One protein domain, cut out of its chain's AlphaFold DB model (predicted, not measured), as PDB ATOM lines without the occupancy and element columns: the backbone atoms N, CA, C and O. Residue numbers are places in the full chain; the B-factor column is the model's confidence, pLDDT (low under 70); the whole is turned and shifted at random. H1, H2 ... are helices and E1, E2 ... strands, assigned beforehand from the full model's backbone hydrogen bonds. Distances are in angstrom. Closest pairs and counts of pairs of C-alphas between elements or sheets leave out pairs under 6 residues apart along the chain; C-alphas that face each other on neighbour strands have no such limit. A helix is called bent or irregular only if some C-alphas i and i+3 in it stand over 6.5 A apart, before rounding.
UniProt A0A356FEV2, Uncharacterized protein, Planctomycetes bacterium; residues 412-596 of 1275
ATOM      1  N   ASN A 412    -110.103 -65.435   8.105       96.94
ATOM      2  CA  ASN A 412    -110.868 -65.956   9.238       96.94
ATOM      3  C   ASN A 412    -110.099 -65.806  10.560       96.94
ATOM      4  O   ASN A 412    -110.640 -65.267  11.523       96.94
ATOM      5  N   LYS A 413    -108.811 -66.180  10.564       95.75
ATOM      6  CA  LYS A 413    -107.911 -66.005  11.716       95.75
ATOM      7  C   LYS A 413    -107.831 -64.550  12.174       95.75
ATOM      8  O   LYS A 413    -108.002 -64.257  13.354       95.75
ATOM      9  N   TRP A 414    -107.617 -63.622  11.242       97.50
ATOM     10  CA  TRP A 414    -107.583 -62.196  11.571       97.50
ATOM     11  C   TRP A 414    -108.941 -61.650  12.004       97.50
ATOM     12  O   TRP A 414    -108.994 -60.788  12.877       97.50
ATOM     13  N   ALA A 415    -110.033 -62.147  11.426       96.88
ATOM     14  CA  ALA A 415    -111.380 -61.745  11.795       96.88
ATOM     15  C   ALA A 415    -111.711 -62.122  13.246       96.88
ATOM     16  O   ALA A 415    -112.398 -61.353  13.920       96.88
ATOM     17  N   ASP A 416    -111.190 -63.253  13.736       95.12
ATOM     18  CA  ASP A 416    -111.298 -63.633  15.145       95.12
ATOM     19  C   ASP A 416    -110.602 -62.606  16.047       95.12
ATOM     20  O   ASP A 416    -111.238 -61.995  16.903       95.12
ATOM     21  N   LEU A 417    -109.317 -62.340  15.787       95.25
ATOM     22  CA  LEU A 417    -108.491 -61.442  16.602       95.25
ATOM     23  C   LEU A 417    -108.938 -59.975  16.562       95.25
ATOM     24  O   LEU A 417    -108.735 -59.230  17.521       95.25
ATOM     25  N   LEU A 418    -109.536 -59.549  15.449       96.00
ATOM     26  CA  LEU A 418    -110.042 -58.190  15.242       96.00
ATOM     27  C   LEU A 418    -111.528 -58.047  15.595       96.00
ATOM     28  O   LEU A 418    -112.134 -57.023  15.276       96.00
ATOM     29  N   GLN A 419    -112.104 -59.052  16.265       94.38
ATOM     30  CA  GLN A 419    -113.451 -59.013  16.835       94.38
ATOM     31  C   GLN A 419    -114.543 -58.704  15.795       94.38
ATOM     32  O   GLN A 419    -115.463 -57.913  16.024       94.38
ATOM     33  N   VAL A 420    -114.444 -59.311  14.606       94.81
ATOM     34  CA  VAL A 420    -115.396 -59.070  13.512       94.81
ATOM     35  C   VAL A 420    -116.724 -59.772  13.803       94.81
ATOM     36  O   VAL A 420    -116.895 -60.959  13.519       94.81
ATOM     37  N   ASN A 421    -117.683 -59.020  14.347       90.62
ATOM     38  CA  ASN A 421    -119.024 -59.504  14.677       90.62
ATOM     39  C   ASN A 421    -120.118 -58.448  14.416       90.62
ATOM     40  O   ASN A 421    -119.885 -57.238  14.426       90.62
ATOM     41  N   LYS A 422    -121.354 -58.903  14.201       88.75
ATOM     42  CA  LYS A 422    -122.546 -58.071  13.983       88.75
ATOM     43  C   LYS A 422    -123.080 -57.455  15.272       88.75
ATOM     44  O   LYS A 422    -123.762 -56.436  15.179       88.75
ATOM     45  N   LYS A 423    -122.786 -58.039  16.440       84.81
ATOM     46  CA  LYS A 423    -123.208 -57.518  17.753       84.81
ATOM     47  C   LYS A 423    -122.768 -56.062  17.926       84.81
ATOM     48  O   LYS A 423    -123.588 -55.218  18.280       84.81
ATOM     49  N   TRP A 424    -121.516 -55.755  17.589       84.25
ATOM     50  CA  TRP A 424    -120.964 -54.402  17.686       84.25
ATOM     51  C   TRP A 424    -120.932 -53.669  16.342       84.25
ATOM     52  O   TRP A 424    -121.235 -52.476  16.276       84.25
ATOM     53  N   LEU A 425    -120.607 -54.358  15.242       87.88
ATOM     54  CA  LEU A 425    -120.401 -53.702  13.943       87.88
ATOM     55  C   LEU A 425    -121.682 -53.578  13.105       87.88
ATOM     56  O   LEU A 425    -121.737 -52.755  12.190       87.88
ATOM     57  N   GLY A 426    -122.719 -54.360  13.416       85.88
ATOM     58  CA  GLY A 426    -123.859 -54.611  12.531       85.88
ATOM     59  C   GLY A 426    -123.489 -55.414  11.282       85.88
ATOM     60  O   GLY A 426    -122.320 -55.682  11.009       85.88
ATOM     61  N   GLY A 427    -124.502 -55.789  10.494       86.69
ATOM     62  CA  GLY A 427    -124.317 -56.615   9.291       86.69
ATOM     63  C   GLY A 427    -123.371 -55.996   8.258       86.69
ATOM     64  O   GLY A 427    -122.434 -56.655   7.812       86.69
ATOM     65  N   GLN A 428    -123.584 -54.723   7.914       88.19
ATOM     66  CA  GLN A 428    -122.769 -54.023   6.916       88.19
ATOM     67  C   GLN A 428    -121.341 -53.755   7.412       88.19
ATOM     68  O   GLN A 428    -120.392 -53.942   6.650       88.19
ATOM     69  N   GLY A 429    -121.173 -53.350   8.677       90.31
ATOM     70  CA  GLY A 429    -119.856 -53.094   9.262       90.31
ATOM     71  C   GLY A 429    -119.000 -54.358   9.335       90.31
ATOM     72  O   GLY A 429    -117.859 -54.343   8.878       90.31
ATOM     73  N   ALA A 430    -119.573 -55.473   9.805       92.31
ATOM     74  CA  ALA A 430    -118.880 -56.761   9.851       92.31
ATOM     75  C   ALA A 430    -118.435 -57.216   8.450       92.31
ATOM     76  O   ALA A 430    -117.275 -57.570   8.256       92.31
ATOM     77  N   GLN A 431    -119.319 -57.126   7.448       93.56
ATOM     78  CA  GLN A 431    -118.980 -57.486   6.069       93.56
ATOM     79  C   GLN A 431    -117.884 -56.588   5.479       93.56
ATOM     80  O   GLN A 431    -116.984 -57.077   4.792       93.56
ATOM     81  N   SER A 432    -117.950 -55.279   5.735       95.06
ATOM     82  CA  SER A 432    -116.990 -54.305   5.196       95.06
ATOM     83  C   SER A 432    -115.600 -54.518   5.796       95.06
ATOM     84  O   SER A 432    -114.618 -54.569   5.057       95.06
ATOM     85  N   LEU A 433    -115.515 -54.727   7.115       96.88
ATOM     86  CA  LEU A 433    -114.249 -55.026   7.785       96.88
ATOM     87  C   LEU A 433    -113.681 -56.380   7.353       96.88
ATOM     88  O   LEU A 433    -112.504 -56.456   7.011       96.88
ATOM     89  N   HIS A 434    -114.511 -57.424   7.276       97.56
ATOM     90  CA  HIS A 434    -114.084 -58.726   6.765       97.56
ATOM     91  C   HIS A 434    -113.502 -58.619   5.345       97.56
ATOM     92  O   HIS A 434    -112.427 -59.143   5.060       97.56
ATOM     93  N   THR A 435    -114.175 -57.878   4.459       98.00
ATOM     94  CA  THR A 435    -113.723 -57.654   3.076       98.00
ATOM     95  C   THR A 435    -112.390 -56.902   3.031       98.00
ATOM     96  O   THR A 435    -111.516 -57.250   2.236       98.00
ATOM     97  N   TRP A 436    -112.201 -55.908   3.904       98.50
ATOM     98  CA  TRP A 436    -110.939 -55.176   4.008       98.50
ATOM     99  C   TRP A 436    -109.790 -56.078   4.479       98.50
ATOM    100  O   TRP A 436    -108.741 -56.106   3.833       98.50
ATOM    101  N   ILE A 437    -110.004 -56.877   5.535       98.69
ATOM    102  CA  ILE A 437    -109.007 -57.837   6.043       98.69
ATOM    103  C   ILE A 437    -108.621 -58.808   4.926       98.69
ATOM    104  O   ILE A 437    -107.436 -59.025   4.673       98.69
ATOM    105  N   ARG A 438    -109.617 -59.321   4.197       98.62
ATOM    106  CA  ARG A 438    -109.401 -60.205   3.053       98.62
ATOM    107  C   ARG A 438    -108.509 -59.576   1.988       98.62
ATOM    108  O   ARG A 438    -107.598 -60.232   1.490       98.62
ATOM    109  N   GLY A 439    -108.737 -58.306   1.656       98.69
ATOM    110  CA  GLY A 439    -107.895 -57.551   0.725       98.69
ATOM    111  C   GLY A 439    -106.455 -57.373   1.221       98.69
ATOM    112  O   GLY A 439    -105.508 -57.541   0.449       98.69
ATOM    113  N   ALA A 440    -106.267 -57.099   2.514       98.69
ATOM    114  CA  ALA A 440    -104.941 -56.965   3.116       98.69
ATOM    115  C   ALA A 440    -104.159 -58.292   3.108       98.69
ATOM    116  O   ALA A 440    -102.987 -58.326   2.727       98.69
ATOM    117  N   VAL A 441    -104.820 -59.409   3.426       98.62
ATOM    118  CA  VAL A 441    -104.232 -60.756   3.329       98.62
ATOM    119  C   VAL A 441    -103.915 -61.114   1.871       98.62
ATOM    120  O   VAL A 441    -102.833 -61.632   1.577       98.62
ATOM    121  N   ALA A 442    -104.821 -60.813   0.934       98.69
ATOM    122  CA  ALA A 442    -104.653 -61.085  -0.496       98.69
ATOM    123  C   ALA A 442    -103.485 -60.314  -1.129       98.69
ATOM    124  O   ALA A 442    -102.783 -60.863  -1.981       98.69
ATOM    125  N   SER A 443    -103.241 -59.084  -0.684       98.56
ATOM    126  CA  SER A 443    -102.123 -58.250  -1.142       98.56
ATOM    127  C   SER A 443    -100.805 -58.518  -0.409       98.56
ATOM    128  O   SER A 443     -99.785 -57.969  -0.810       98.56
ATOM    129  N   ASN A 444    -100.805 -59.376   0.624       98.50
ATOM    130  CA  ASN A 444     -99.665 -59.559   1.531       98.50
ATOM    131  C   ASN A 444     -99.198 -58.222   2.124       98.50
ATOM    132  O   ASN A 444     -98.005 -57.919   2.114       98.50
ATOM    133  N   MET A 445    -100.151 -57.402   2.580       98.69
ATOM    134  CA  MET A 445     -99.851 -56.116   3.198       98.69
ATOM    135  C   MET A 445     -98.790 -56.304   4.298       98.69
ATOM    136  O   MET A 445     -98.988 -57.164   5.162       98.69
ATOM    137  N   PRO A 446     -97.690 -55.523   4.288       98.75
ATOM    138  CA  PRO A 446     -96.686 -55.576   5.345       98.75
ATOM    139  C   PRO A 446     -97.324 -55.452   6.727       98.75
ATOM    140  O   PRO A 446     -98.225 -54.632   6.928       98.75
ATOM    141  N   TYR A 447     -96.892 -56.280   7.681       98.69
ATOM    142  CA  TYR A 447     -97.568 -56.376   8.977       98.69
ATOM    143  C   TYR A 447     -97.555 -55.060   9.778       98.69
ATOM    144  O   TYR A 447     -98.548 -54.735  10.430       98.69
ATOM    145  N   ASP A 448     -96.490 -54.258   9.676       98.38
ATOM    146  CA  ASP A 448     -96.427 -52.908  10.255       98.38
ATOM    147  C   ASP A 448     -97.525 -51.998   9.683       98.38
ATOM    148  O   ASP A 448     -98.234 -51.327  10.434       98.38
ATOM    149  N   LYS A 449     -97.739 -52.031   8.361       98.50
ATOM    150  CA  LYS A 449     -98.792 -51.262   7.682       98.50
ATOM    151  C   LYS A 449    -100.184 -51.785   8.001       98.50
ATOM    152  O   LYS A 449    -101.104 -50.983   8.165       98.50
ATOM    153  N   PHE A 450    -100.338 -53.100   8.129       98.62
ATOM    154  CA  PHE A 450    -101.592 -53.719   8.543       98.62
ATOM    155  C   PHE A 450    -101.999 -53.241   9.940       98.62
ATOM    156  O   PHE A 450    -103.096 -52.713  10.113       98.62
ATOM    157  N   ALA A 451    -101.095 -53.337  10.919       98.31
ATOM    158  CA  ALA A 451    -101.342 -52.870  12.280       98.31
ATOM    159  C   ALA A 451    -101.581 -51.349  12.334       98.31
ATOM    160  O   ALA A 451    -102.560 -50.899  12.935       98.31
ATOM    161  N   ALA A 452    -100.752 -50.554  11.648       97.38
ATOM    162  CA  ALA A 452    -100.896 -49.098  11.596       97.38
ATOM    163  C   ALA A 452    -102.229 -48.663  10.967       97.38
ATOM    164  O   ALA A 452    -102.804 -47.656  11.383       97.38
ATOM    165  N   SER A 453    -102.756 -49.436  10.009       97.62
ATOM    166  CA  SER A 453    -104.057 -49.163   9.388       97.62
ATOM    167  C   SER A 453    -105.202 -49.231  10.389       97.62
ATOM    168  O   SER A 453    -106.162 -48.494  10.232       97.62
ATOM    169  N   PHE A 454    -105.113 -50.053  11.437       97.19
ATOM    170  CA  PHE A 454    -106.084 -50.028  12.533       97.19
ATOM    171  C   PHE A 454    -105.765 -48.917  13.523       97.19
ATOM    172  O   PHE A 454    -106.618 -48.073  13.801       97.19
ATOM    173  N   LEU A 455    -104.519 -48.888  14.002       96.00
ATOM    174  CA  LEU A 455    -104.079 -48.023  15.091       96.00
ATOM    175  C   LEU A 455    -104.063 -46.539  14.752       96.00
ATOM    176  O   LEU A 455    -104.061 -45.749  15.679       96.00
ATOM    177  N   ASN A 456    -104.037 -46.140  13.478       93.88
ATOM    178  CA  ASN A 456    -104.022 -44.734  13.064       93.88
ATOM    179  C   ASN A 456    -105.191 -44.360  12.137       93.88
ATOM    180  O   ASN A 456    -105.156 -43.330  11.471       93.88
ATOM    181  N   SER A 457    -106.238 -45.183  12.077       94.19
ATOM    182  CA  SER A 457    -107.388 -44.919  11.205       94.19
ATOM    183  C   SER A 457    -108.290 -43.783  11.697       94.19
ATOM    184  O   SER A 457    -108.439 -43.553  12.897       94.19
ATOM    185  N   GLU A 458    -108.941 -43.102  10.753       94.38
ATOM    186  CA  GLU A 458    -109.988 -42.101  10.989       94.38
ATOM    187  C   GLU A 458    -111.074 -42.150   9.899       94.38
ATOM    188  O   GLU A 458    -110.907 -42.771   8.846       94.38
ATOM    189  N   GLY A 459    -112.211 -41.504  10.147       94.62
ATOM    190  CA  GLY A 459    -113.351 -41.475   9.237       94.62
ATOM    191  C   GLY A 459    -114.380 -42.568   9.518       94.62
ATOM    192  O   GLY A 459    -114.598 -42.960  10.662       94.62
ATOM    193  N   SER A 460    -115.088 -42.995   8.473       93.31
ATOM    194  CA  SER A 460    -116.259 -43.874   8.585       93.31
ATOM    195  C   SER A 460    -115.906 -45.331   8.877       93.31
ATOM    196  O   SER A 460    -115.103 -45.921   8.161       93.31
ATOM    197  N   THR A 461    -116.634 -45.949   9.813       91.88
ATOM    198  CA  THR A 461    -116.558 -47.390  10.139       91.88
ATOM    199  C   THR A 461    -117.000 -48.325   9.017       91.88
ATOM    200  O   THR A 461    -116.834 -49.535   9.129       91.88
ATOM    201  N   ILE A 462    -117.568 -47.792   7.934       90.94
ATOM    202  CA  ILE A 462    -117.998 -48.566   6.763       90.94
ATOM    203  C   ILE A 462    -117.128 -48.242   5.547       90.94
ATOM    204  O   ILE A 462    -116.687 -49.154   4.855       90.94
ATOM    205  N   LYS A 463    -116.849 -46.958   5.287       92.88
ATOM    206  CA  LYS A 463    -116.043 -46.529   4.129       92.88
ATOM    207  C   LYS A 463    -114.538 -46.675   4.367       92.88
ATOM    208  O   LYS A 463    -113.799 -46.889   3.414       92.88
ATOM    209  N   ASN A 464    -114.099 -46.591   5.624       96.31
ATOM    210  CA  ASN A 464    -112.745 -46.906   6.076       96.31
ATOM    211  C   ASN A 464    -112.805 -47.973   7.193       96.31
ATOM    212  O   ASN A 464    -112.653 -47.646   8.375       96.31
ATOM    213  N   PRO A 465    -113.063 -49.251   6.851       96.00
ATOM    214  CA  PRO A 465    -113.403 -50.289   7.824       96.00
ATOM    215  C   PRO A 465    -112.445 -50.488   9.011       96.00
ATOM    216  O   PRO A 465    -112.963 -50.796  10.086       96.00
ATOM    217  N   PRO A 466    -111.110 -50.289   8.901       97.00
ATOM    218  CA  PRO A 466    -110.198 -50.366  10.048       97.00
ATOM    219  C   PRO A 466    -110.582 -49.493  11.248       97.00
ATOM    220  O   PRO A 466    -110.344 -49.883  12.391       97.00
ATOM    221  N   THR A 467    -111.275 -48.371  11.022       94.88
ATOM    222  CA  THR A 467    -111.802 -47.517  12.106       94.88
ATOM    223  C   THR A 467    -112.766 -48.250  13.043       94.88
ATOM    224  O   THR A 467    -112.928 -47.859  14.200       94.88
ATOM    225  N   SER A 468    -113.359 -49.364  12.596       93.25
ATOM    226  CA  SER A 468    -114.215 -50.233  13.410       93.25
ATOM    227  C   SER A 468    -113.518 -50.790  14.655       93.25
ATOM    228  O   SER A 468    -114.207 -51.103  15.624       93.25
ATOM    229  N   TYR A 469    -112.181 -50.848  14.690       93.69
ATOM    230  CA  TYR A 469    -111.420 -51.223  15.890       93.69
ATOM    231  C   TYR A 469    -111.800 -50.365  17.106       93.69
ATOM    232  O   TYR A 469    -112.036 -50.871  18.203       93.69
ATOM    233  N   TYR A 470    -111.988 -49.060  16.883       92.31
ATOM    234  CA  TYR A 470    -112.430 -48.115  17.907       92.31
ATOM    235  C   TYR A 470    -113.942 -48.115  18.128       92.31
ATOM    236  O   TYR A 470    -114.408 -47.522  19.100       92.31
ATOM    237  N   LYS A 471    -114.727 -48.756  17.257       87.38
ATOM    238  CA  LYS A 471    -116.169 -48.931  17.458       87.38
ATOM    239  C   LYS A 471    -116.454 -50.048  18.460       87.38
ATOM    240  O   LYS A 471    -117.302 -49.863  19.333       87.38
ATOM    241  N   VAL A 472    -115.736 -51.169  18.342       85.31
ATOM    242  CA  VAL A 472    -115.856 -52.315  19.256       85.31
ATOM    243  C   VAL A 472    -115.315 -51.957  20.642       85.31
ATOM    244  O   VAL A 472    -115.994 -52.149  21.648       85.31
ATOM    245  N   LEU A 473    -114.125 -51.356  20.693       88.12
ATOM    246  CA  LEU A 473    -113.449 -50.979  21.934       88.12
ATOM    247  C   LEU A 473    -113.683 -49.494  22.228       88.12
ATOM    248  O   LEU A 473    -113.143 -48.612  21.555       88.12
ATOM    249  N   ARG A 474    -114.525 -49.198  23.225       85.94
ATOM    250  CA  ARG A 474    -115.019 -47.831  23.469       85.94
ATOM    251  C   ARG A 474    -114.197 -47.019  24.456       85.94
ATOM    252  O   ARG A 474    -113.942 -45.840  24.193       85.94
ATOM    253  N   SER A 475    -113.802 -47.615  25.575       92.25
ATOM    254  CA  SER A 475    -113.039 -46.911  26.603       92.25
ATOM    255  C   SER A 475    -111.531 -46.967  26.313       92.25
ATOM    256  O   SER A 475    -111.057 -47.958  25.752       92.25
ATOM    257  N   PRO A 476    -110.759 -45.920  26.663       94.75
ATOM    258  CA  PRO A 476    -109.323 -45.859  26.365       94.75
ATOM    259  C   PRO A 476    -108.524 -47.037  26.932       94.75
ATOM    260  O   PRO A 476    -107.599 -47.533  26.295       94.75
ATOM    261  N   ASP A 477    -108.913 -47.499  28.116       94.25
ATOM    262  CA  ASP A 477    -108.279 -48.602  28.825       94.25
ATOM    263  C   ASP A 477    -108.542 -49.955  28.142       94.25
ATOM    264  O   ASP A 477    -107.602 -50.715  27.930       94.25
ATOM    265  N   ALA A 478    -109.769 -50.209  27.670       93.62
ATOM    266  CA  ALA A 478    -110.090 -51.420  26.908       93.62
ATOM    267  C   ALA A 478    -109.363 -51.464  25.552       93.62
ATOM    268  O   ALA A 478    -108.897 -52.518  25.118       93.62
ATOM    269  N   VAL A 479    -109.228 -50.310  24.882       95.38
ATOM    270  CA  VAL A 479    -108.441 -50.202  23.644       95.38
ATOM    271  C   VAL A 479    -106.971 -50.527  23.912       95.38
ATOM    272  O   VAL A 479    -106.360 -51.264  23.138       95.38
ATOM    273  N   MET A 480    -106.403 -50.001  24.999       96.12
ATOM    274  CA  MET A 480    -105.014 -50.242  25.387       96.12
ATOM    275  C   MET A 480    -104.756 -51.719  25.712       96.12
ATOM    276  O   MET A 480    -103.823 -52.302  25.154       96.12
ATOM    277  N   GLU A 481    -105.598 -52.340  26.546       95.25
ATOM    278  CA  GLU A 481    -105.486 -53.760  26.910       95.25
ATOM    279  C   GLU A 481    -105.503 -54.652  25.662       95.25
ATOM    280  O   GLU A 481    -104.587 -55.445  25.450       95.25
ATOM    281  N   ASN A 482    -106.491 -54.462  24.783       95.12
ATOM    282  CA  ASN A 482    -106.605 -55.256  23.562       95.12
ATOM    283  C   ASN A 482    -105.417 -55.037  22.616       95.12
ATOM    284  O   ASN A 482    -104.887 -55.982  22.043       95.12
ATOM    285  N   THR A 483    -104.982 -53.784  22.456       96.19
ATOM    286  CA  THR A 483    -103.889 -53.413  21.545       96.19
ATOM    287  C   THR A 483    -102.559 -54.020  21.982       96.19
ATOM    288  O   THR A 483    -101.821 -54.557  21.155       96.19
ATOM    289  N   THR A 484    -102.250 -53.954  23.276       95.56
ATOM    290  CA  THR A 484    -101.002 -54.500  23.826       95.56
ATOM    291  C   THR A 484    -100.989 -56.026  23.797       95.56
ATOM    292  O   THR A 484     -99.988 -56.613  23.379       95.56
ATOM    293  N   GLN A 485    -102.111 -56.675  24.113       94.94
ATOM    294  CA  GLN A 485    -102.239 -58.127  23.999       94.94
ATOM    295  C   GLN A 485    -102.114 -58.588  22.538       94.94
ATOM    296  O   GLN A 485    -101.335 -59.491  22.231       94.94
ATOM    297  N   LEU A 486    -102.816 -57.929  21.610       95.81
ATOM    298  CA  LEU A 486    -102.854 -58.323  20.202       95.81
ATOM    299  C   LEU A 486    -101.528 -58.073  19.472       95.81
ATOM    300  O   LEU A 486    -101.040 -58.965  18.777       95.81
ATOM    301  N   PHE A 487    -100.936 -56.886  19.599       97.19
ATOM    302  CA  PHE A 487     -99.776 -56.497  18.785       97.19
ATOM    303  C   PHE A 487     -98.433 -56.656  19.500       97.19
ATOM    304  O   PHE A 487     -97.412 -56.795  18.835       97.19
ATOM    305  N   LEU A 488     -98.398 -56.674  20.835       96.06
ATOM    306  CA  LEU A 488     -97.148 -56.819  21.597       96.06
ATOM    307  C   LEU A 488     -97.057 -58.156  22.348       96.06
ATOM    308  O   LEU A 488     -95.970 -58.519  22.786       96.06
ATOM    309  N   GLY A 489     -98.162 -58.899  22.481       94.31
ATOM    310  CA  GLY A 489     -98.201 -60.114  23.299       94.31
ATOM    311  C   GLY A 489     -97.978 -59.821  24.784       94.31
ATOM    312  O   GLY A 489     -97.372 -60.633  25.472       94.31
ATOM    313  N   ILE A 490     -98.394 -58.640  25.260       92.06
ATOM    314  CA  ILE A 490     -98.255 -58.218  26.660       92.06
ATOM    315  C   ILE A 490     -99.645 -58.048  27.267       92.06
ATOM    316  O   ILE A 490    -100.473 -57.311  26.733       92.06
ATOM    317  N   ARG A 491     -99.888 -58.680  28.417       90.44
ATOM    318  CA  ARG A 491    -101.172 -58.622  29.127       90.44
ATOM    319  C   ARG A 491    -101.138 -57.560  30.228       90.44
ATOM    320  O   ARG A 491    -100.615 -57.793  31.312       90.44
ATOM    321  N   PHE A 492    -101.744 -56.403  29.964       90.50
ATOM    322  CA  PHE A 492    -101.837 -55.302  30.932       90.50
ATOM    323  C   PHE A 492    -103.051 -55.386  31.874       90.50
ATOM    324  O   PHE A 492    -103.135 -54.609  32.818       90.50
ATOM    325  N   SER A 493    -103.992 -56.316  31.687       87.88
ATOM    326  CA  SER A 493    -105.252 -56.329  32.455       87.88
ATOM    327  C   SER A 493    -105.062 -56.441  33.975       87.88
ATOM    328  O   SER A 493    -105.761 -55.785  34.749       87.88
ATOM    329  N   CYS A 494    -104.055 -57.193  34.432       85.25
ATOM    330  CA  CYS A 494    -103.711 -57.268  35.855       85.25
ATOM    331  C   CYS A 494    -103.194 -55.933  36.418       85.25
ATOM    332  O   CYS A 494    -103.326 -55.694  37.617       85.25
ATOM    333  N   ASN A 495    -102.643 -55.056  35.568       86.75
ATOM    334  CA  ASN A 495    -102.088 -53.762  35.962       86.75
ATOM    335  C   ASN A 495    -103.139 -52.704  36.294       86.75
ATOM    336  O   ASN A 495    -102.831 -51.690  36.917       86.75
ATOM    337  N   LYS A 496    -104.393 -52.926  35.902       88.75
ATOM    338  CA  LYS A 496    -105.473 -51.954  36.084       88.75
ATOM    339  C   LYS A 496    -105.670 -51.572  37.552       88.75
ATOM    340  O   LYS A 496    -105.839 -50.397  37.881       88.75
ATOM    341  N   CYS A 497    -105.610 -52.562  38.444       82.69
ATOM    342  CA  CYS A 497    -105.910 -52.409  39.870       82.69
ATOM    343  C   CYS A 497    -104.665 -52.333  40.772       82.69
ATOM    344  O   CYS A 497    -104.757 -51.754  41.853       82.69
ATOM    345  N   HIS A 498    -103.534 -52.903  40.353       80.56
ATOM    346  CA  HIS A 498    -102.257 -52.921  41.079       80.56
ATOM    347  C   HIS A 498    -101.112 -53.237  40.105       80.56
ATOM    348  O   HIS A 498    -101.378 -53.688  39.003       80.56
ATOM    349  N   ASP A 499     -99.844 -53.080  40.483       78.50
ATOM    350  CA  ASP A 499     -98.721 -53.490  39.618       78.50
ATOM    351  C   ASP A 499     -98.708 -55.003  39.357       78.50
ATOM    352  O   ASP A 499     -99.174 -55.800  40.177       78.50
ATOM    353  N   HIS A 500     -98.166 -55.431  38.215       79.19
ATOM    354  CA  HIS A 500     -98.283 -56.820  37.784       79.19
ATOM    355  C   HIS A 500     -97.596 -57.762  38.793       79.19
ATOM    356  O   HIS A 500     -96.480 -57.497  39.254       79.19
ATOM    357  N   PRO A 501     -98.214 -58.899  39.153       69.25
ATOM    358  CA  PRO A 501     -97.661 -59.774  40.181       69.25
ATOM    359  C   PRO A 501     -96.426 -60.570  39.722       69.25
ATOM    360  O   PRO A 501     -95.688 -61.095  40.562       69.25
ATOM    361  N   PHE A 502     -96.217 -60.697  38.415       70.88
ATOM    362  CA  PHE A 502     -95.156 -61.527  37.828       70.88
ATOM    363  C   PHE A 502     -94.336 -60.814  36.741       70.88
ATOM    364  O   PHE A 502     -93.574 -61.467  36.034       70.88
ATOM    365  N   GLU A 503     -94.505 -59.495  36.593       74.75
ATOM    366  CA  GLU A 503     -93.857 -58.677  35.559       74.75
ATOM    367  C   GLU A 503     -93.452 -57.298  36.071       74.75
ATOM    368  O   GLU A 503     -93.898 -56.862  37.131       74.75
ATOM    369  N   ARG A 504     -92.629 -56.608  35.274       77.94
ATOM    370  CA  ARG A 504     -92.143 -55.244  35.535       77.94
ATOM    371  C   ARG A 504     -93.181 -54.138  35.306       77.94
ATOM    372  O   ARG A 504     -92.879 -52.974  35.549       77.94
ATOM    373  N   TRP A 505     -94.347 -54.471  34.759       86.12
ATOM    374  CA  TRP A 505     -95.369 -53.487  34.410       86.12
ATOM    375  C   TRP A 505     -96.053 -52.956  35.668       86.12
ATOM    376  O   TRP A 505     -96.420 -53.737  36.548       86.12
ATOM    377  N   THR A 506     -96.269 -51.641  35.728       83.19
ATOM    378  CA  THR A 506     -96.929 -50.964  36.857       83.19
ATOM    379  C   THR A 506     -98.349 -50.513  36.504       83.19
ATOM    380  O   THR A 506     -98.698 -50.361  35.331       83.19
ATOM    381  N   GLN A 507     -99.183 -50.258  37.512       87.00
ATOM    382  CA  GLN A 507    -100.477 -49.596  37.348       87.00
ATOM    383  C   GLN A 507    -100.309 -48.211  36.730       87.00
ATOM    384  O   GLN A 507    -101.123 -47.781  35.914       87.00
ATOM    385  N   ARG A 508     -99.223 -47.514  37.062       87.94
ATOM    386  CA  ARG A 508     -98.895 -46.239  36.433       87.94
ATOM    387  C   ARG A 508     -98.743 -46.393  34.918       87.94
ATOM    388  O   ARG A 508     -99.411 -45.674  34.179       87.94
ATOM    389  N   ASN A 509     -97.963 -47.377  34.464       91.81
ATOM    390  CA  ASN A 509     -97.792 -47.659  33.037       91.81
ATOM    391  C   ASN A 509     -99.119 -47.960  32.332       91.81
ATOM    392  O   ASN A 509     -99.323 -47.511  31.206       91.81
ATOM    393  N   TYR A 510    -100.019 -48.692  32.994       94.69
ATOM    394  CA  TYR A 510    -101.348 -48.996  32.466       94.69
ATOM    395  C   TYR A 510    -102.119 -47.716  32.115       94.69
ATOM    396  O   TYR A 510    -102.610 -47.565  30.994       94.69
ATOM    397  N   TRP A 511    -102.217 -46.773  33.056       95.25
ATOM    398  CA  TRP A 511    -103.015 -45.561  32.856       95.25
ATOM    399  C   TRP A 511    -102.321 -44.554  31.934       95.25
ATOM    400  O   TRP A 511    -102.991 -43.941  31.106       95.25
ATOM    401  N   GLU A 512    -100.995 -44.433  32.001       95.62
ATOM    402  CA  GLU A 512    -100.221 -43.567  31.100       95.62
ATOM    403  C   GLU A 512    -100.300 -44.027  29.639       95.62
ATOM    404  O   GLU A 512    -100.493 -43.208  28.738       95.62
ATOM    405  N   LEU A 513    -100.232 -45.338  29.380       96.44
ATOM    406  CA  LEU A 513    -100.401 -45.865  28.028       96.44
ATOM    407  C   LEU A 513    -101.860 -45.720  27.559       96.44
ATOM    408  O   LEU A 513    -102.115 -45.377  26.404       96.44
ATOM    409  N   SER A 514    -102.826 -45.908  28.468       97.31
ATOM    410  CA  SER A 514    -104.258 -45.699  28.185       97.31
ATOM    411  C   SER A 514    -104.568 -44.253  27.774       97.31
ATOM    412  O   SER A 514    -105.472 -44.022  26.967       97.31
ATOM    413  N   ALA A 515    -103.808 -43.270  28.272       96.31
ATOM    414  CA  ALA A 515    -103.996 -41.855  27.952       96.31
ATOM    415  C   ALA A 515    -103.796 -41.536  26.458       96.31
ATOM    416  O   ALA A 515    -104.380 -40.563  25.966       96.31
ATOM    417  N   TYR A 516    -103.052 -42.361  25.709       95.25
ATOM    418  CA  TYR A 516    -102.915 -42.213  24.253       95.25
ATOM    419  C   TYR A 516    -104.230 -42.449  23.494       95.25
ATOM    420  O   TYR A 516    -104.444 -41.868  22.432       95.25
ATOM    421  N   PHE A 517    -105.145 -43.240  24.054       96.25
ATOM    422  CA  PHE A 517    -106.448 -43.529  23.448       96.25
ATOM    423  C   PHE A 517    -107.574 -42.622  23.979       96.25
ATOM    424  O   PHE A 517    -108.704 -42.694  23.498       96.25
ATOM    425  N   ALA A 518    -107.278 -41.739  24.943       95.56
ATOM    426  CA  ALA A 518    -108.258 -40.864  25.598       95.56
ATOM    427  C   ALA A 518    -108.929 -39.861  24.648       95.56
ATOM    428  O   ALA A 518    -110.084 -39.485  24.848       95.56
ATOM    429  N   GLN A 519    -108.215 -39.461  23.594       94.69
ATOM    430  CA  GLN A 519    -108.653 -38.449  22.633       94.69
ATOM    431  C   GLN A 519    -109.317 -39.052  21.383       94.69
ATOM    432  O   GLN A 519    -109.542 -38.348  20.404       94.69
ATOM    433  N   VAL A 520    -109.679 -40.340  21.395       93.81
ATOM    434  CA  VAL A 520    -110.436 -40.946  20.289       93.81
ATOM    435  C   VAL A 520    -111.906 -40.516  20.363       93.81
ATOM    436  O   VAL A 520    -112.665 -40.904  21.258       93.81
ATOM    437  N   GLY A 521    -112.314 -39.688  19.406       91.25
ATOM    438  CA  GLY A 521    -113.674 -39.200  19.228       91.25
ATOM    439  C   GLY A 521    -114.531 -40.102  18.354       91.25
ATOM    440  O   GLY A 521    -114.041 -40.793  17.466       91.25
ATOM    441  N   ARG A 522    -115.838 -40.089  18.635       90.25
ATOM    442  CA  ARG A 522    -116.860 -40.871  17.932       90.25
ATOM    443  C   ARG A 522    -118.109 -40.019  17.772       90.25
ATOM    444  O   ARG A 522    -118.517 -39.356  18.727       90.25
ATOM    445  N   LYS A 523    -118.707 -40.023  16.586       88.50
ATOM    446  CA  LYS A 523    -120.026 -39.429  16.320       88.50
ATOM    447  C   LYS A 523    -120.737 -40.215  15.226       88.50
ATOM    448  O   LYS A 523    -120.070 -40.822  14.394       88.50
ATOM    449  N   ASN A 524    -122.064 -40.182  15.187       85.31
ATOM    450  CA  ASN A 524    -122.810 -40.824  14.104       85.31
ATOM    451  C   ASN A 524    -122.475 -40.168  12.756       85.31
ATOM    452  O   ASN A 524    -122.291 -38.948  12.679       85.31
ATOM    453  N   ALA A 525    -122.387 -40.973  11.697       83.75
ATOM    454  CA  ALA A 525    -122.237 -40.444  10.349       83.75
ATOM    455  C   ALA A 525    -123.504 -39.667   9.927       83.75
ATOM    456  O   ALA A 525    -124.611 -40.021  10.350       83.75
ATOM    457  N   PRO A 526    -123.379 -38.612   9.097       79.38
ATOM    458  CA  PRO A 526    -124.533 -37.875   8.588       79.38
ATOM    459  C   PRO A 526    -125.553 -38.811   7.920       79.38
ATOM    460  O   PRO A 526    -125.200 -39.572   7.023       79.38
ATOM    461  N   GLY A 527    -126.813 -38.759   8.362       72.00
ATOM    462  CA  GLY A 527    -127.891 -39.607   7.836       72.00
ATOM    463  C   GLY A 527    -127.973 -41.024   8.426       72.00
ATOM    464  O   GLY A 527    -128.876 -41.774   8.053       72.00
ATOM    465  N   ALA A 528    -127.095 -41.401   9.365       71.75
ATOM    466  CA  ALA A 528    -127.215 -42.672  10.078       71.75
ATOM    467  C   ALA A 528    -128.470 -42.676  10.976       71.75
ATOM    468  O   ALA A 528    -128.681 -41.765  11.777       71.75
ATOM    469  N   LYS A 529    -129.317 -43.710  10.852       62.09
ATOM    470  CA  LYS A 529    -130.521 -43.869  11.686       62.09
ATOM    471  C   LYS A 529    -130.111 -44.145  13.133       62.09
ATOM    472  O   LYS A 529    -129.476 -45.161  13.383       62.09
ATOM    473  N   ASN A 530    -130.509 -43.301  14.085       55.22
ATOM    474  CA  ASN A 530    -130.376 -43.626  15.508       55.22
ATOM    475  C   ASN A 530    -131.251 -44.850  15.811       55.22
ATOM    476  O   ASN A 530    -132.472 -44.772  15.693       55.22
ATOM    477  N   LEU A 531    -130.644 -45.985  16.163       53.72
ATOM    478  CA  LEU A 531    -131.394 -47.182  16.541       53.72
ATOM    479  C   LEU A 531    -131.820 -47.075  18.019       53.72
ATOM    480  O   LEU A 531    -130.956 -46.939  18.892       53.72
ATOM    481  N   PRO A 532    -133.132 -47.109  18.325       39.97
ATOM    482  CA  PRO A 532    -133.634 -47.015  19.690       39.97
ATOM    483  C   PRO A 532    -133.441 -48.364  20.394       39.97
ATOM    484  O   PRO A 532    -134.233 -49.278  20.198       39.97
ATOM    485  N   ASN A 533    -132.324 -48.496  21.119       39.69
ATOM    486  CA  ASN A 533    -132.008 -49.447  22.212       39.69
ATOM    487  C   ASN A 533    -130.495 -49.710  22.340       39.69
ATOM    488  O   ASN A 533    -130.056 -50.783  22.751       39.69
ATOM    489  N   ALA A 534    -129.673 -48.710  22.037       44.97
ATOM    490  CA  ALA A 534    -128.261 -48.735  22.364       44.97
ATOM    491  C   ALA A 534    -128.052 -48.209  23.788       44.97
ATOM    492  O   ALA A 534    -127.663 -47.058  23.982       44.97
ATOM    493  N   GLY A 535    -128.290 -49.052  24.801       37.75
ATOM    494  CA  GLY A 535    -127.636 -48.848  26.097       37.75
ATOM    495  C   GLY A 535    -126.130 -48.653  25.875       37.75
ATOM    496  O   GLY A 535    -125.615 -49.043  24.827       37.75
ATOM    497  N   PHE A 536    -125.419 -48.047  26.828       43.16
ATOM    498  CA  PHE A 536    -124.000 -47.646  26.739       43.16
ATOM    499  C   PHE A 536    -123.018 -48.685  26.139       43.16
ATOM    500  O   PHE A 536    -121.896 -48.334  25.773       43.16
ATOM    501  N   THR A 537    -123.434 -49.936  25.969       43.88
ATOM    502  CA  THR A 537    -122.698 -51.016  25.324       43.88
ATOM    503  C   THR A 537    -122.971 -51.225  23.823       43.88
ATOM    504  O   THR A 537    -122.028 -51.616  23.157       43.88
ATOM    505  N   ALA A 538    -124.132 -50.935  23.212       50.12
ATOM    506  CA  ALA A 538    -124.447 -51.468  21.864       50.12
ATOM    507  C   ALA A 538    -125.071 -50.468  20.859       50.12
ATOM    508  O   ALA A 538    -126.282 -50.465  20.689       50.12
ATOM    509  N   THR A 539    -124.291 -49.689  20.088       51.66
ATOM    510  CA  THR A 539    -124.813 -48.928  18.909       51.66
ATOM    511  C   THR A 539    -125.053 -49.827  17.689       51.66
ATOM    512  O   THR A 539    -124.619 -49.515  16.578       51.66
ATOM    513  N   GLY A 540    -125.695 -50.982  17.897       53.78
ATOM    514  CA  GLY A 540    -125.776 -52.082  16.933       53.78
ATOM    515  C   GLY A 540    -126.030 -51.608  15.501       53.78
ATOM    516  O   GLY A 540    -127.150 -51.289  15.144       53.78
ATOM    517  N   GLY A 541    -124.978 -51.570  14.678       60.12
ATOM    518  CA  GLY A 541    -125.057 -51.359  13.231       60.12
ATOM    519  C   GLY A 541    -125.124 -49.939  12.663       60.12
ATOM    520  O   GLY A 541    -125.168 -49.831  11.440       60.12
ATOM    521  N   THR A 542    -125.058 -48.858  13.449       74.12
ATOM    522  CA  THR A 542    -124.999 -47.492  12.875       74.12
ATOM    523  C   THR A 542    -123.597 -47.125  12.383       74.12
ATOM    524  O   THR A 542    -122.609 -47.416  13.056       74.12
ATOM    525  N   GLU A 543    -123.477 -46.485  11.219       86.50
ATOM    526  CA  GLU A 543    -122.198 -45.940  10.739       86.50
ATOM    527  C   GLU A 543    -121.706 -44.826  11.680       86.50
ATOM    528  O   GLU A 543    -122.439 -43.875  11.959       86.50
ATOM    529  N   GLU A 544    -120.469 -44.939  12.171       88.94
ATOM    530  CA  GLU A 544    -119.828 -43.943  13.036       88.94
ATOM    531  C   GLU A 544    -118.621 -43.319  12.321       88.94
ATOM    532  O   GLU A 544    -117.988 -43.945  11.472       88.94
ATOM    533  N   LEU A 545    -118.310 -42.071  12.666       91.75
ATOM    534  CA  LEU A 545    -117.095 -41.363  12.279       91.75
ATOM    535  C   LEU A 545    -116.132 -41.329  13.468       91.75
ATOM    536  O   LEU A 545    -116.470 -40.776  14.520       91.75
ATOM    537  N   ILE A 546    -114.937 -41.883  13.274       94.12
ATOM    538  CA  ILE A 546    -113.819 -41.844  14.221       94.12
ATOM    539  C   ILE A 546    -112.910 -40.661  13.879       94.12
ATOM    540  O   ILE A 546    -112.610 -40.434  12.709       94.12
ATOM    541  N   PHE A 547    -112.493 -39.885  14.878       94.56
ATOM    542  CA  PHE A 547    -111.646 -38.699  14.694       94.56
ATOM    543  C   PHE A 547    -110.835 -38.395  15.960       94.56
ATOM    544  O   PHE A 547    -111.132 -38.927  17.028       94.56
ATOM    545  N   ASP A 548    -109.837 -37.514  15.869       94.25
ATOM    546  CA  ASP A 548    -109.098 -37.022  17.037       94.25
ATOM    547  C   ASP A 548    -109.801 -35.839  17.713       94.25
ATOM    548  O   ASP A 548    -110.121 -34.827  17.085       94.25
ATOM    549  N   LYS A 549    -110.026 -35.958  19.021       93.06
ATOM    550  CA  LYS A 549    -110.453 -34.857  19.888       93.06
ATOM    551  C   LYS A 549    -109.256 -34.006  20.305       93.06
ATOM    552  O   LYS A 549    -108.120 -34.471  20.320       93.06
ATOM    553  N   LYS A 550    -109.529 -32.761  20.700       87.50
ATOM    554  CA  LYS A 550    -108.533 -31.869  21.323       87.50
ATOM    555  C   LYS A 550    -108.508 -31.995  22.853       87.50
ATOM    556  O   LYS A 550    -107.593 -31.490  23.492       87.50
ATOM    557  N   ASP A 551    -109.503 -32.670  23.416       84.94
ATOM    558  CA  ASP A 551    -109.766 -32.864  24.836       84.94
ATOM    559  C   ASP A 551    -110.026 -34.349  25.154       84.94
ATOM    560  O   ASP A 551    -110.374 -35.147  24.280       84.94
ATOM    561  N   GLY A 552    -109.846 -34.733  26.419       87.06
ATOM    562  CA  GLY A 552    -110.032 -36.107  26.891       87.06
ATOM    563  C   GLY A 552    -108.798 -36.626  27.613       87.06
ATOM    564  O   GLY A 552    -107.708 -36.680  27.047       87.06
ATOM    565  N   GLU A 553    -108.985 -37.009  28.873       93.12
ATOM    566  CA  GLU A 553    -107.914 -37.459  29.755       93.12
ATOM    567  C   GLU A 553    -108.371 -38.651  30.586       93.12
ATOM    568  O   GLU A 553    -109.545 -38.765  30.946       93.12
ATOM    569  N   VAL A 554    -107.431 -39.537  30.903       94.31
ATOM    570  CA  VAL A 554    -107.651 -40.625  31.857       94.31
ATOM    571  C   VAL A 554    -107.096 -40.219  33.216       94.31
ATOM    572  O   VAL A 554    -106.173 -39.408  33.317       94.31
ATOM    573  N   LYS A 555    -107.678 -40.770  34.277       93.00
ATOM    574  CA  LYS A 555    -107.237 -40.542  35.651       93.00
ATOM    575  C   LYS A 555    -106.678 -41.833  36.221       93.00
ATOM    576  O   LYS A 555    -107.196 -42.910  35.938       93.00
ATOM    577  N   TYR A 556    -105.659 -41.708  37.055       88.62
ATOM    578  CA  TYR A 556    -105.271 -42.769  37.970       88.62
ATOM    579  C   TYR A 556    -106.409 -43.051  38.971       88.62
ATOM    580  O   TYR A 556    -107.287 -42.202  39.171       88.62
ATOM    581  N   PRO A 557    -106.389 -44.196  39.677       84.31
ATOM    582  CA  PRO A 557    -107.412 -44.525  40.674       84.31
ATOM    583  C   PRO A 557    -107.523 -43.521  41.829       84.31
ATOM    584  O   PRO A 557    -108.580 -43.413  42.441       84.31
ATOM    585  N   ASN A 558    -106.460 -42.757  42.107       79.94
ATOM    586  CA  ASN A 558    -106.452 -41.682  43.105       79.94
ATOM    587  C   ASN A 558    -107.099 -40.367  42.611       79.94
ATOM    588  O   ASN A 558    -107.110 -39.378  43.338       79.94
ATOM    589  N   GLY A 559    -107.619 -40.329  41.377       86.81
ATOM    590  CA  GLY A 559    -108.298 -39.173  40.791       86.81
ATOM    591  C   GLY A 559    -107.389 -38.161  40.084       86.81
ATOM    592  O   GLY A 559    -107.911 -37.265  39.413       86.81
ATOM    593  N   VAL A 560    -106.062 -38.311  40.174       90.12
ATOM    594  CA  VAL A 560    -105.086 -37.467  39.464       90.12
ATOM    595  C   VAL A 560    -105.061 -37.835  37.980       90.12
ATOM    596  O   VAL A 560    -105.178 -39.002  37.616       90.12
ATOM    597  N   GLN A 561    -104.909 -36.840  37.109       93.44
ATOM    598  CA  GLN A 561    -104.783 -37.052  35.668       93.44
ATOM    599  C   GLN A 561    -103.500 -37.829  35.330       93.44
ATOM    600  O   GLN A 561    -102.419 -37.459  35.787       93.44
ATOM    601  N   ALA A 562    -103.609 -38.869  34.500       93.56
ATOM    602  CA  ALA A 562    -102.446 -39.592  33.998       93.56
ATOM    603  C   ALA A 562    -101.962 -38.961  32.677       93.56
ATOM    604  O   ALA A 562    -102.742 -38.894  31.723       93.56
ATOM    605  N   PRO A 563    -100.703 -38.495  32.589       93.50
ATOM    606  CA  PRO A 563    -100.142 -38.025  31.330       93.50
ATOM    607  C   PRO A 563     -99.900 -39.196  30.359       93.50
ATOM    608  O   PRO A 563     -99.652 -40.317  30.804       93.50
ATOM    609  N   PRO A 564     -99.918 -38.965  29.034       92.75
ATOM    610  CA  PRO A 564     -99.486 -39.970  28.067       92.75
ATOM    611  C   PRO A 564     -98.008 -40.319  28.261       92.75
ATOM    612  O   PRO A 564     -97.147 -39.437  28.254       92.75
ATOM    613  N   GLY A 565     -97.723 -41.610  28.420       92.00
ATOM    614  CA  GLY A 565     -96.372 -42.122  28.634       92.00
ATOM    615  C   GLY A 565     -96.220 -43.572  28.183       92.00
ATOM    616  O   GLY A 565     -97.110 -44.398  28.387       92.00
ATOM    617  N   PHE A 566     -95.092 -43.881  27.539       92.94
ATOM    618  CA  PHE A 566     -94.773 -45.244  27.120       92.94
ATOM    619  C   PHE A 566     -94.089 -46.027  28.251       92.94
ATOM    620  O   PHE A 566     -93.212 -45.484  28.926       92.94
ATOM    621  N   PRO A 567     -94.417 -47.320  28.430       89.25
ATOM    622  CA  PRO A 567     -93.858 -48.150  29.501       89.25
ATOM    623  C   PRO A 567     -92.362 -48.458  29.337       89.25
ATOM    624  O   PRO A 567     -91.714 -48.900  30.284       89.25
ATOM    625  N   TYR A 568     -91.810 -48.267  28.137       88.44
ATOM    626  CA  TYR A 568     -90.394 -48.443  27.827       88.44
ATOM    627  C   TYR A 568     -89.989 -47.581  26.623       88.44
ATOM    628  O   TYR A 568     -90.816 -47.230  25.780       88.44
ATOM    629  N   GLN A 569     -88.698 -47.261  26.544       85.94
ATOM    630  CA  GLN A 569     -88.104 -46.466  25.468       85.94
ATOM    631  C   GLN A 569     -87.435 -47.369  24.422       85.94
ATOM    632  O   GLN A 569     -86.867 -48.404  24.766       85.94
ATOM    633  N   HIS A 570     -87.480 -46.962  23.151       89.12
ATOM    634  CA  HIS A 570     -86.687 -47.534  22.056       89.12
ATOM    635  C   HIS A 570     -86.405 -46.456  20.999       89.12
ATOM    636  O   HIS A 570     -87.091 -45.435  20.951       89.12
ATOM    637  N   ALA A 571     -85.405 -46.669  20.137       79.31
ATOM    638  CA  ALA A 571     -84.935 -45.654  19.182       79.31
ATOM    639  C   ALA A 571     -86.024 -45.159  18.206       79.31
ATOM    640  O   ALA A 571     -86.005 -44.008  17.786       79.31
ATOM    641  N   GLY A 572     -87.015 -45.999  17.898       73.94
ATOM    642  CA  GLY A 572     -88.159 -45.639  17.054       73.94
ATOM    643  C   GLY A 572     -89.234 -44.768  17.720       73.94
ATOM    644  O   GLY A 572     -90.176 -44.362  17.051       73.94
ATOM    645  N   ALA A 573     -89.116 -44.472  19.018       71.56
ATOM    646  CA  ALA A 573     -90.107 -43.717  19.792       71.56
ATOM    647  C   ALA A 573     -89.913 -42.182  19.750       71.56
ATOM    648  O   ALA A 573     -90.521 -41.469  20.543       71.56
ATOM    649  N   GLN A 574     -89.041 -41.653  18.879       58.47
ATOM    650  CA  GLN A 574     -88.522 -40.277  18.993       58.47
ATOM    651  C   GLN A 574     -89.380 -39.153  18.367       58.47
ATOM    652  O   GLN A 574     -88.994 -37.988  18.433       58.47
ATOM    653  N   GLY A 575     -90.566 -39.437  17.826       62.03
ATOM    654  CA  GLY A 575     -91.487 -38.394  17.351       62.03
ATOM    655  C   GLY A 575     -92.386 -37.860  18.471       62.03
ATOM    656  O   GLY A 575     -93.065 -38.647  19.122       62.03
ATOM    657  N   LYS A 576     -92.428 -36.536  18.688       61.53
ATOM    658  CA  LYS A 576     -93.415 -35.870  19.574       61.53
ATOM    659  C   LYS A 576     -94.571 -35.208  18.814       61.53
ATOM    660  O   LYS A 576     -95.456 -34.629  19.437       61.53
ATOM    661  N   GLU A 577     -94.552 -35.270  17.488       71.62
ATOM    662  CA  GLU A 577     -95.503 -34.573  16.623       71.62
ATOM    663  C   GLU A 577     -96.590 -35.524  16.105       71.62
ATOM    664  O   GLU A 577     -96.327 -36.689  15.805       71.62
ATOM    665  N   GLY A 578     -97.823 -35.021  16.001       83.31
ATOM    666  CA  GLY A 578     -99.001 -35.785  15.583       83.31
ATOM    667  C   GLY A 578    -100.028 -35.984  16.702       83.31
ATOM    668  O   GLY A 578     -99.837 -35.552  17.838       83.31
ATOM    669  N   SER A 579    -101.157 -36.619  16.375       90.81
ATOM    670  CA  SER A 579    -102.175 -36.960  17.375       90.81
ATOM    671  C   SER A 579    -101.689 -38.072  18.306       90.81
ATOM    672  O   SER A 579    -100.808 -38.858  17.950       90.81
ATOM    673  N   ARG A 580    -102.288 -38.197  19.501       91.88
ATOM    674  CA  ARG A 580    -101.947 -39.284  20.438       91.88
ATOM    675  C   ARG A 580    -102.059 -40.666  19.780       91.88
ATOM    676  O   ARG A 580    -101.221 -41.533  20.021       91.88
ATOM    677  N   ARG A 581    -103.044 -40.843  18.895       91.81
ATOM    678  CA  ARG A 581    -103.241 -42.071  18.122       91.81
ATOM    679  C   ARG A 581    -102.078 -42.341  17.147       91.81
ATOM    680  O   ARG A 581    -101.565 -43.459  17.109       91.81
ATOM    681  N   ALA A 582    -101.595 -41.320  16.436       91.94
ATOM    682  CA  ALA A 582    -100.429 -41.448  15.559       91.94
ATOM    683  C   ALA A 582     -99.149 -41.804  16.337       91.94
ATOM    684  O   ALA A 582     -98.394 -42.682  15.919       91.94
ATOM    685  N   LEU A 583     -98.937 -41.182  17.504       92.44
ATOM    686  CA  LEU A 583     -97.776 -41.443  18.362       92.44
ATOM    687  C   LEU A 583     -97.718 -42.905  18.827       92.44
ATOM    688  O   LEU A 583     -96.679 -43.551  18.691       92.44
ATOM    689  N   VAL A 584     -98.829 -43.449  19.338       93.81
ATOM    690  CA  VAL A 584     -98.868 -44.852  19.785       93.81
ATOM    691  C   VAL A 584     -98.774 -45.833  18.612       93.81
ATOM    692  O   VAL A 584     -98.103 -46.854  18.738       93.81
ATOM    693  N   SER A 585     -99.363 -45.515  17.453       94.69
ATOM    694  CA  SER A 585     -99.232 -46.333  16.239       94.69
ATOM    695  C   SER A 585     -97.768 -46.462  15.800       94.69
ATOM    696  O   SER A 585     -97.278 -47.575  15.590       94.69
ATOM    697  N   ASN A 586     -97.039 -45.343  15.740       92.44
ATOM    698  CA  ASN A 586     -95.621 -45.322  15.368       92.44
ATOM    699  C   ASN A 586     -94.740 -46.045  16.399       92.44
ATOM    700  O   ASN A 586     -93.810 -46.760  16.027       92.44
ATOM    701  N   TRP A 587     -95.049 -45.902  17.692       94.62
ATOM    702  CA  TRP A 587     -94.339 -46.597  18.768       94.62
ATOM    703  C   TRP A 587     -94.509 -48.122  18.691       94.62
ATOM    704  O   TRP A 587     -93.529 -48.863  18.787       94.62
ATOM    705  N   ILE A 588     -95.736 -48.605  18.458       96.19
ATOM    706  CA  ILE A 588     -96.020 -50.043  18.334       96.19
ATOM    707  C   ILE A 588     -95.373 -50.620  17.077       96.19
ATOM    708  O   ILE A 588     -94.681 -51.626  17.159       96.19
ATOM    709  N   THR A 589     -95.591 -49.996  15.919       96.00
ATOM    710  CA  THR A 589     -95.251 -50.586  14.609       96.00
ATOM    711  C   THR A 589     -93.793 -50.392  14.189       96.00
ATOM    712  O   THR A 589     -93.395 -50.811  13.103       96.00
ATOM    713  N   SER A 590     -92.973 -49.785  15.047       94.62
ATOM    714  CA  SER A 590     -91.547 -49.605  14.798       94.62
ATOM    715  C   SER A 590     -90.801 -50.940  14.721       94.62
ATOM    716  O   SER A 590     -90.947 -51.803  15.585       94.62
ATOM    717  N   GLU A 591     -89.884 -51.062  13.760       95.19
ATOM    718  CA  GLU A 591     -88.899 -52.154  13.698       95.19
ATOM    719  C   GLU A 591     -87.982 -52.230  14.932       95.19
ATOM    720  O   GLU A 591     -87.433 -53.287  15.230       95.19
ATOM    721  N   GLN A 592     -87.843 -51.125  15.672       94.69
ATOM    722  CA  GLN A 592     -87.047 -51.050  16.896       94.69
ATOM    723  C   GLN A 592     -87.860 -51.439  18.143       94.69
ATOM    724  O   GLN A 592     -87.324 -51.426  19.253       94.69
ATOM    725  N   ASN A 593     -89.155 -51.746  17.998       96.12
ATOM    726  CA  ASN A 593     -89.976 -52.221  19.104       96.12
ATOM    727  C   ASN A 593     -89.612 -53.690  19.430       96.12
ATOM    728  O   ASN A 593     -89.739 -54.559  18.564       96.12
ATOM    729  N   PRO A 594     -89.201 -54.019  20.673       93.81
ATOM    730  CA  PRO A 594     -88.704 -55.356  21.017       93.81
ATOM    731  C   PRO A 594     -89.784 -56.453  21.056       93.81
ATOM    732  O   PRO A 594     -89.446 -57.640  21.144       93.81
ATOM    733  N   TYR A 595     -91.065 -56.071  21.001       95.88
ATOM    734  CA  TYR A 595     -92.206 -56.973  21.138       95.88
ATOM    735  C   TYR A 595     -93.016 -57.125  19.850       95.88
ATOM    736  O   TYR A 595     -93.473 -58.225  19.576       95.88
ATOM    737  N   PHE A 596     -93.168 -56.073  19.041       97.69
ATOM    738  CA  PHE A 596     -94.084 -56.070  17.892       97.69
ATOM    739  C   PHE A 596     -93.816 -57.183  16.865       97.69
ATOM    740  O   PHE A 596     -94.683 -58.009  16.585       97.69
TER     741      PHE A 596
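What this domain is: This is residues 412 to 596 of the 1275 residues of an uncharacterized protein of Planctomycetes bacterium (UniProt A0A356FEV2). What shape do these atoms make? A small hairpin, E1 and E2, lies along one side of a compact body of crossed helices, with H4 next to E2 and with H2 and H3 packed on H4. H5, H7 and H8 make the other half of the body, short H6 sits by H7, and the long loops 525 to 543 and 549 to 579 run along the outside. What is it made of? The 185 printed residues include eight named helices and two strands in the order H1 H2 H3 H4 H5 H6 H7 E1 E2 H8, mostly helix, with E1 and E2 antiparallel. How large is it? It is compact, with a radius of gyration of the C-alphas of 16.5 A, and rounded, spanning 43 by 40 by 32 A.

Where its parts are: Where are the strands? E1 is residues 520 to 524, from C-alpha 520 at (-110.436, -40.946, 20.289), and E2 is residues 544 to 548. Where are the helices? H1 is residues 412 to 417, from C-alpha 412 at (-110.868, -65.956, 9.238); H2 422 to 443, 25.4 A; H3 447 to 455; H4 465 to 472; H5 476 to 488, 17.1 A; H6 493 to 496; H7 507 to 517, 16.3 A; and H8 580 to 589, ending at C-alpha 589 at (-95.251, -50.586, 14.609). Is H2 even? H2 is irregular, with C-alphas 424 and 427 9.3 A apart, and has a kink of 79 degrees near residue 429.

How they stand to each other: What joins the strands, and what is near them? N 521 and O 547 are within hydrogen-bond range at 2.8 A; the closest C-alphas of H4 and E2, Thr 467 and Ile 546, are 6.4 A apart. Which helices touch? H4 touches H2 at Pro 465 and Leu 433, 4.8 A, and H3 at Pro 466 and Phe 454, 4.8 A; H3 touches H8 at Asp 448 and Thr 589, 5.1 A, a shallow tilt of 20 degrees, opposite ways. H7 touches H8 at Tyr 516 and Arg 580, 4.9 A, H6 at Gln 507 and Asn 495, 4.7 A, and residues 476 to 480 of H5 at Phe 517 and Pro 476, 4.7 A, about perpendicular at 82 degrees; H1 only just touches residues 434 to 437 of H2, with 3 pairs of C-alphas within 8 A. How complete are the helix backbones? Each O i to N i+4 pair is within hydrogen-bond range in H1, H5 and H8, against 15 of 18 in H2, 4 of 5 in H3, 5 of 7 in H7 and 1 of 4 in H4, where 4 of 5 O i to N i+3 pairs are; H6 is too short for such a pair.

The domain as a whole: Which links are long? Those from E1 to E2, 19 residues, and from E2 to H8, 31 residues, are long, and the printed part has no cut. Where is confidence low? The mean pLDDT of the printed part is 87.8, and residue 501, residues 529 to 541 and residues 574 to 576 are under 70.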